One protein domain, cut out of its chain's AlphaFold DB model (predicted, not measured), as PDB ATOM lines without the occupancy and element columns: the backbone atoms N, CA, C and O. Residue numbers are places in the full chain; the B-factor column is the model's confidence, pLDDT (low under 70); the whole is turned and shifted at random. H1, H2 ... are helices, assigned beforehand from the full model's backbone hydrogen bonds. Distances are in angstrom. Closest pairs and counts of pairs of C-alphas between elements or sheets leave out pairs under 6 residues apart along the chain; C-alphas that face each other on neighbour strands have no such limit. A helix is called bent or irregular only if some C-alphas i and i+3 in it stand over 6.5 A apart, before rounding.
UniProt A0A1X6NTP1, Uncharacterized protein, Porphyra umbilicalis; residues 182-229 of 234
ATOM      1  N   PRO A 182      50.436 -12.953  33.677       89.62
ATOM      2  CA  PRO A 182      50.249 -11.898  34.663       89.62
ATOM      3  C   PRO A 182      50.954 -12.222  35.987       89.62
ATOM      4  O   PRO A 182      50.963 -13.365  36.453       89.62
ATOM      5  N   ALA A 183      51.471 -11.186  36.652       85.69
ATOM      6  CA  ALA A 183      52.189 -11.305  37.925       85.69
ATOM      7  C   ALA A 183      51.355 -11.939  39.060       85.69
ATOM      8  O   ALA A 183      51.919 -12.445  40.030       85.69
ATOM      9  N   SER A 184      50.022 -11.951  38.932       87.19
ATOM     10  CA  SER A 184      49.100 -12.566  39.894       87.19
ATOM     11  C   SER A 184      49.227 -14.088  39.980       87.19
ATOM     12  O   SER A 184      48.861 -14.666  41.003       87.19
ATOM     13  N   VAL A 185      49.741 -14.748  38.937       87.88
ATOM     14  CA  VAL A 185      49.886 -16.206  38.875       87.88
ATOM     15  C   VAL A 185      51.193 -16.620  39.545       87.88
ATOM     16  O   VAL A 185      52.253 -16.579  38.936       87.88
ATOM     17  N   GLY A 186      51.154 -17.003  40.818       84.25
ATOM     18  CA  GLY A 186      52.336 -17.334  41.616       84.25
ATOM     19  C   GLY A 186      52.915 -18.723  41.347       84.25
ATOM     20  O   GLY A 186      54.130 -18.860  41.246       84.25
ATOM     21  N   THR A 187      52.052 -19.732  41.212       89.81
ATOM     22  CA  THR A 187      52.427 -21.158  41.207       89.81
ATOM     23  C   THR A 187      52.012 -21.860  39.915       89.81
ATOM     24  O   THR A 187      51.106 -21.400  39.217       89.81
ATOM     25  N   TRP A 188      52.625 -23.008  39.607       86.12
ATOM     26  CA  TRP A 188      52.262 -23.786  38.415       86.12
ATOM     27  C   TRP A 188      50.791 -24.250  38.396       86.12
ATOM     28  O   TRP A 188      50.127 -24.063  37.378       86.12
ATOM     29  N   PRO A 189      50.191 -24.752  39.498       89.69
ATOM     30  CA  PRO A 189      48.763 -25.082  39.507       89.69
ATOM     31  C   PRO A 189      47.860 -23.867  39.263       89.69
ATOM     32  O   PRO A 189      46.808 -23.984  38.635       89.69
ATOM     33  N   GLN A 190      48.268 -22.686  39.737       88.38
ATOM     34  CA  GLN A 190      47.559 -21.444  39.449       88.38
ATOM     35  C   GLN A 190      47.687 -21.059  37.970       88.38
ATOM     36  O   GLN A 190      46.713 -20.583  37.392       88.38
ATOM     37  N   PHE A 191      48.844 -21.310  37.352       89.25
ATOM     38  CA  PHE A 191      49.044 -21.126  35.916       89.25
ATOM     39  C   PHE A 191      48.136 -22.046  35.102       89.25
ATOM     40  O   PHE A 191      47.461 -21.558  34.209       89.25
ATOM     41  N   VAL A 192      48.031 -23.332  35.452       88.50
ATOM     42  CA  VAL A 192      47.145 -24.279  34.751       88.50
ATOM     43  C   VAL A 192      45.681 -23.829  34.816       88.50
ATOM     44  O   VAL A 192      44.968 -23.881  33.817       88.50
ATOM     45  N   ARG A 193      45.228 -23.333  35.976       90.81
ATOM     46  CA  ARG A 193      43.876 -22.761  36.114       90.81
ATOM     47  C   ARG A 193      43.698 -21.513  35.256       90.81
ATOM     48  O   ARG A 193      42.716 -21.413  34.532       90.81
ATOM     49  N   TRP A 194      44.655 -20.589  35.314       93.56
ATOM     50  CA  TRP A 194      44.631 -19.371  34.509       93.56
ATOM     51  C   TRP A 194      44.636 -19.679  33.008       93.56
ATOM     52  O   TRP A 194      43.869 -19.078  32.264       93.56
ATOM     53  N   GLN A 195      45.446 -20.641  32.569       89.12
ATOM     54  CA  GLN A 195      45.502 -21.099  31.187       89.12
ATOM     55  C   GLN A 195      44.149 -21.662  30.748       89.12
ATOM     56  O   GLN A 195      43.634 -21.231  29.725       89.12
ATOM     57  N   ALA A 196      43.525 -22.528  31.552       87.69
ATOM     58  CA  ALA A 196      42.194 -23.057  31.256       87.69
ATOM     59  C   ALA A 196      41.130 -21.947  31.151       87.69
ATOM     60  O   ALA A 196      40.249 -22.005  30.293       87.69
ATOM     61  N   GLU A 197      41.221 -20.902  31.981       92.56
ATOM     62  CA  GLU A 197      40.358 -19.723  31.859       92.56
ATOM     63  C   GLU A 197      40.614 -18.940  30.564       92.56
ATOM     64  O   GLU A 197      39.661 -18.454  29.954       92.56
ATOM     65  N   GLN A 198      41.873 -18.786  30.140       90.81
ATOM     66  CA  GLN A 198      42.198 -18.132  28.868       90.81
ATOM     67  C   GLN A 198      41.736 -18.967  27.675       90.81
ATOM     68  O   GLN A 198      41.163 -18.410  26.743       90.81
ATOM     69  N   ASP A 199      41.909 -20.285  27.728       86.12
ATOM     70  CA  ASP A 199      41.449 -21.203  26.690       86.12
ATOM     71  C   ASP A 199      39.923 -21.138  26.552       86.12
ATOM     72  O   ASP A 199      39.417 -21.016  25.440       86.12
ATOM     73  N   ALA A 200      39.182 -21.108  27.665       88.94
ATOM     74  CA  ALA A 200      37.727 -20.947  27.649       88.94
ATOM     75  C   ALA A 200      37.287 -19.577  27.096       88.94
ATOM     76  O   ALA A 200      36.307 -19.480  26.354       88.94
ATOM     77  N   LYS A 201      38.016 -18.501  27.427       90.19
ATOM     78  CA  LYS A 201      37.772 -17.168  26.846       90.19
ATOM     79  C   LYS A 201      38.043 -17.162  25.346       90.19
ATOM     80  O   LYS A 201      37.251 -16.593  24.601       90.19
ATOM     81  N   PHE A 202      39.124 -17.802  24.908       86.81
ATOM     82  CA  PHE A 202      39.458 -17.936  23.497       86.81
ATOM     83  C   PHE A 202      38.399 -18.746  22.750       86.81
ATOM     84  O   PHE A 202      37.973 -18.322  21.684       86.81
ATOM     85  N   GLU A 203      37.915 -19.855  23.312       86.44
ATOM     86  CA  GLU A 203      36.819 -20.639  22.730       86.44
ATOM     87  C   GLU A 203      35.546 -19.808  22.566       86.44
ATOM     88  O   GLU A 203      34.955 -19.779  21.487       86.44
ATOM     89  N   ALA A 204      35.148 -19.081  23.614       87.62
ATOM     90  CA  ALA A 204      33.985 -18.205  23.557       87.62
ATOM     91  C   ALA A 204      34.158 -17.102  22.500       87.62
ATOM     92  O   ALA A 204      33.247 -16.863  21.711       87.62
ATOM     93  N   TRP A 205      35.329 -16.468  22.450       91.69
ATOM     94  CA  TRP A 205      35.647 -15.427  21.475       91.69
ATOM     95  C   TRP A 205      35.670 -15.968  20.036       91.69
ATOM     96  O   TRP A 205      35.053 -15.393  19.139       91.69
ATOM     97  N   ALA A 206      36.333 -17.103  19.813       87.00
ATOM     98  CA  ALA A 206      36.531 -17.688  18.495       87.00
ATOM     99  C   ALA A 206      35.230 -18.239  17.898       87.00
ATOM    100  O   ALA A 206      34.993 -18.056  16.706       87.00
ATOM    101  N   VAL A 207      34.387 -18.878  18.713       86.94
ATOM    102  CA  VAL A 207      33.132 -19.492  18.254       86.94
ATOM    103  C   VAL A 207      31.980 -18.486  18.251       86.94
ATOM    104  O   VAL A 207      31.260 -18.399  17.264       86.94
ATOM    105  N   LYS A 208      31.789 -17.718  19.336       81.88
ATOM    106  CA  LYS A 208      30.581 -16.887  19.515       81.88
ATOM    107  C   LYS A 208      30.738 -15.447  19.045       81.88
ATOM    108  O   LYS A 208      29.766 -14.867  18.582       81.88
ATOM    109  N   GLU A 209      31.910 -14.840  19.227       85.38
ATOM    110  CA  GLU A 209      32.091 -13.409  18.939       85.38
ATOM    111  C   GLU A 209      32.591 -13.160  17.515       85.38
ATOM    112  O   GLU A 209      32.180 -12.200  16.865       85.38
ATOM    113  N   LYS A 210      33.506 -14.007  17.035       84.69
ATOM    114  CA  LYS A 210      34.142 -13.846  15.722       84.69
ATOM    115  C   LYS A 210      33.725 -14.872  14.680       84.69
ATOM    116  O   LYS A 210      34.114 -14.692  13.531       84.69
ATOM    117  N   GLU A 211      32.985 -15.911  15.073       85.81
ATOM    118  CA  GLU A 211      32.543 -17.002  14.186       85.81
ATOM    119  C   GLU A 211      33.695 -17.561  13.320       85.81
ATOM    120  O   GLU A 211      33.519 -17.926  12.160       85.81
ATOM    121  N   LEU A 212      34.911 -17.592  13.880       81.12
ATOM    122  CA  LEU A 212      36.128 -18.016  13.182       81.12
ATOM    123  C   LEU A 212      36.144 -19.527  12.945       81.12
ATOM    124  O   LEU A 212      36.704 -19.985  11.952       81.12
ATOM    125  N   PHE A 213      35.556 -20.288  13.872       85.81
ATOM    126  CA  PHE A 213      35.486 -21.744  13.831       85.81
ATOM    127  C   PHE A 213      34.130 -22.224  14.338       85.81
ATOM    128  O   PHE A 213      33.555 -21.640  15.259       85.81
ATOM    129  N   THR A 214      33.663 -23.352  13.810       89.19
ATOM    130  CA  THR A 214      32.628 -24.144  14.486       89.19
ATOM    131  C   THR A 214      33.217 -24.883  15.697       89.19
ATOM    132  O   THR A 214      34.417 -25.160  15.748       89.19
ATOM    133  N   GLU A 215      32.383 -25.254  16.676       85.38
ATOM    134  CA  GLU A 215      32.838 -26.016  17.858       85.38
ATOM    135  C   GLU A 215      33.527 -27.333  17.459       85.38
ATOM    136  O   GLU A 215      34.565 -27.699  18.009       85.38
ATOM    137  N   ALA A 216      32.989 -28.013  16.441       86.06
ATOM    138  CA  ALA A 216      33.554 -29.248  15.910       86.06
ATOM    139  C   ALA A 216      34.928 -29.031  15.252       86.06
ATOM    140  O   ALA A 216      35.847 -29.823  15.468       86.06
ATOM    141  N   GLU A 217      35.093 -27.955  14.479       84.38
ATOM    142  CA  GLU A 217      36.376 -27.609  13.854       84.38
ATOM    143  C   GLU A 217      37.424 -27.219  14.890       84.38
ATOM    144  O   GLU A 217      38.583 -27.598  14.753       84.38
ATOM    145  N   LEU A 218      37.038 -26.508  15.950       84.31
ATOM    146  CA  LEU A 218      37.967 -26.116  17.004       84.31
ATOM    147  C   LEU A 218      38.510 -27.338  17.761       84.31
ATOM    148  O   LEU A 218      39.717 -27.429  17.991       84.31
ATOM    149  N   VAL A 219      37.655 -28.314  18.082       85.62
ATOM    150  CA  VAL A 219      38.082 -29.587  18.690       85.62
ATOM    151  C   VAL A 219      38.986 -30.376  17.740       85.62
ATOM    152  O   VAL A 219      40.037 -30.867  18.159       85.62
ATOM    153  N   ALA A 220      38.629 -30.460  16.456       82.94
ATOM    154  CA  ALA A 220      39.463 -31.122  15.456       82.94
ATOM    155  C   ALA A 220      40.837 -30.441  15.328       82.94
ATOM    156  O   ALA A 220      41.865 -31.116  15.331       82.94
ATOM    157  N   ASN A 221      40.873 -29.109  15.295       82.50
ATOM    158  CA  ASN A 221      42.103 -28.325  15.205       82.50
ATOM    159  C   ASN A 221      42.995 -28.510  16.435       82.50
ATOM    160  O   ASN A 221      44.205 -28.649  16.276       82.50
ATOM    161  N   LYS A 222      42.422 -28.581  17.643       82.38
ATOM    162  CA  LYS A 222      43.173 -28.907  18.867       82.38
ATOM    163  C   LYS A 222      43.800 -30.298  18.787       82.38
ATOM    164  O   LYS A 222      45.001 -30.438  19.000       82.38
ATOM    165  N   ALA A 223      43.025 -31.298  18.370       80.75
ATOM    166  CA  ALA A 223      43.536 -32.653  18.174       80.75
ATOM    167  C   ALA A 223      44.640 -32.711  17.099       80.75
ATOM    168  O   ALA A 223      45.610 -33.460  17.228       80.75
ATOM    169  N   HIS A 224      44.527 -31.910  16.036       76.50
ATOM    170  CA  HIS A 224      45.577 -31.778  15.027       76.50
ATOM    171  C   HIS A 224      46.826 -31.080  15.573       76.50
ATOM    172  O   HIS A 224      47.926 -31.558  15.307       76.50
ATOM    173  N   ALA A 225      46.672 -30.014  16.361       71.62
ATOM    174  CA  ALA A 225      47.778 -29.292  16.982       71.62
ATOM    175  C   ALA A 225      48.587 -30.194  17.927       71.62
ATOM    176  O   ALA A 225      49.814 -30.191  17.868       71.62
ATOM    177  N   GLU A 226      47.917 -31.025  18.730       72.56
ATOM    178  CA  GLU A 226      48.564 -32.015  19.599       72.56
ATOM    179  C   GLU A 226      49.357 -33.055  18.797       72.56
ATOM    180  O   GLU A 226      50.499 -33.369  19.137       72.56
ATOM    181  N   LYS A 227      48.792 -33.546  17.685       68.25
ATOM    182  CA  LYS A 227      49.494 -34.453  16.763       68.25
ATOM    183  C   LYS A 227      50.695 -33.775  16.091       68.25
ATOM    184  O   LYS A 227      51.723 -34.421  15.900       68.25
ATOM    185  N   SER A 228      50.582 -32.493  15.737       62.53
ATOM    186  CA  SER A 228      51.625 -31.737  15.035       62.53
ATOM    187  C   SER A 228      52.648 -31.063  15.949       62.53
ATOM    188  O   SER A 228      53.661 -30.597  15.447       62.53
ATOM    189  N   ALA A 229      52.441 -31.012  17.267       58.84
ATOM    190  CA  ALA A 229      53.366 -30.373  18.210       58.84
ATOM    191  C   ALA A 229      54.767 -31.026  18.233       58.84
ATOM    192  O   ALA A 229      55.732 -30.402  18.664       58.84
TER     193      ALA A 229
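Overview. This is residues 182 to 229 of the 234 residues of an uncharacterized protein of Porphyra umbilicalis (UniProt A0A1X6NTP1). Look for an open V of two helices: a long one, H1, and a shorter one, H2, that folds back from near H1's last residues through a tight link. The two arms spread apart from that corner, and little fills the space between them. The printed part has 48 residues, with two named helices, H1 then H2, and no named strand; its class is all helix. It is loose, with a radius of gyration of the C-alphas of 13.0 A, and flat, spanning 34 by 27 by 12 A.

Along the chain. Start at Pro 182 and go on to C-alpha 188 at (52.262, -23.786, 38.415), where H1, residues 188 to 209, begins; it runs 29.9 A. H1 is neither bent nor irregular, but only just: C-alphas 206 and 209 are 6.2 A apart. H2, residues 215 to 228, runs 19.8 A to C-alpha 228 at (51.625, -31.737, 15.035).

Arrangement. H1 and H2 are close but not clearly touching; their closest C-alphas, of Val 207 and Glu 215, are 6.5 A apart. They run opposite ways at a steep tilt of 47 degrees. In H1 and H2 every O i to N i+4 pair is within hydrogen-bond range.

Size, cuts and confidence. The C-alphas farthest apart, of Gly 186 and Thr 214, are 34.2 A apart. The printed part has no cut. Residues 227 to 229 are under pLDDT 70.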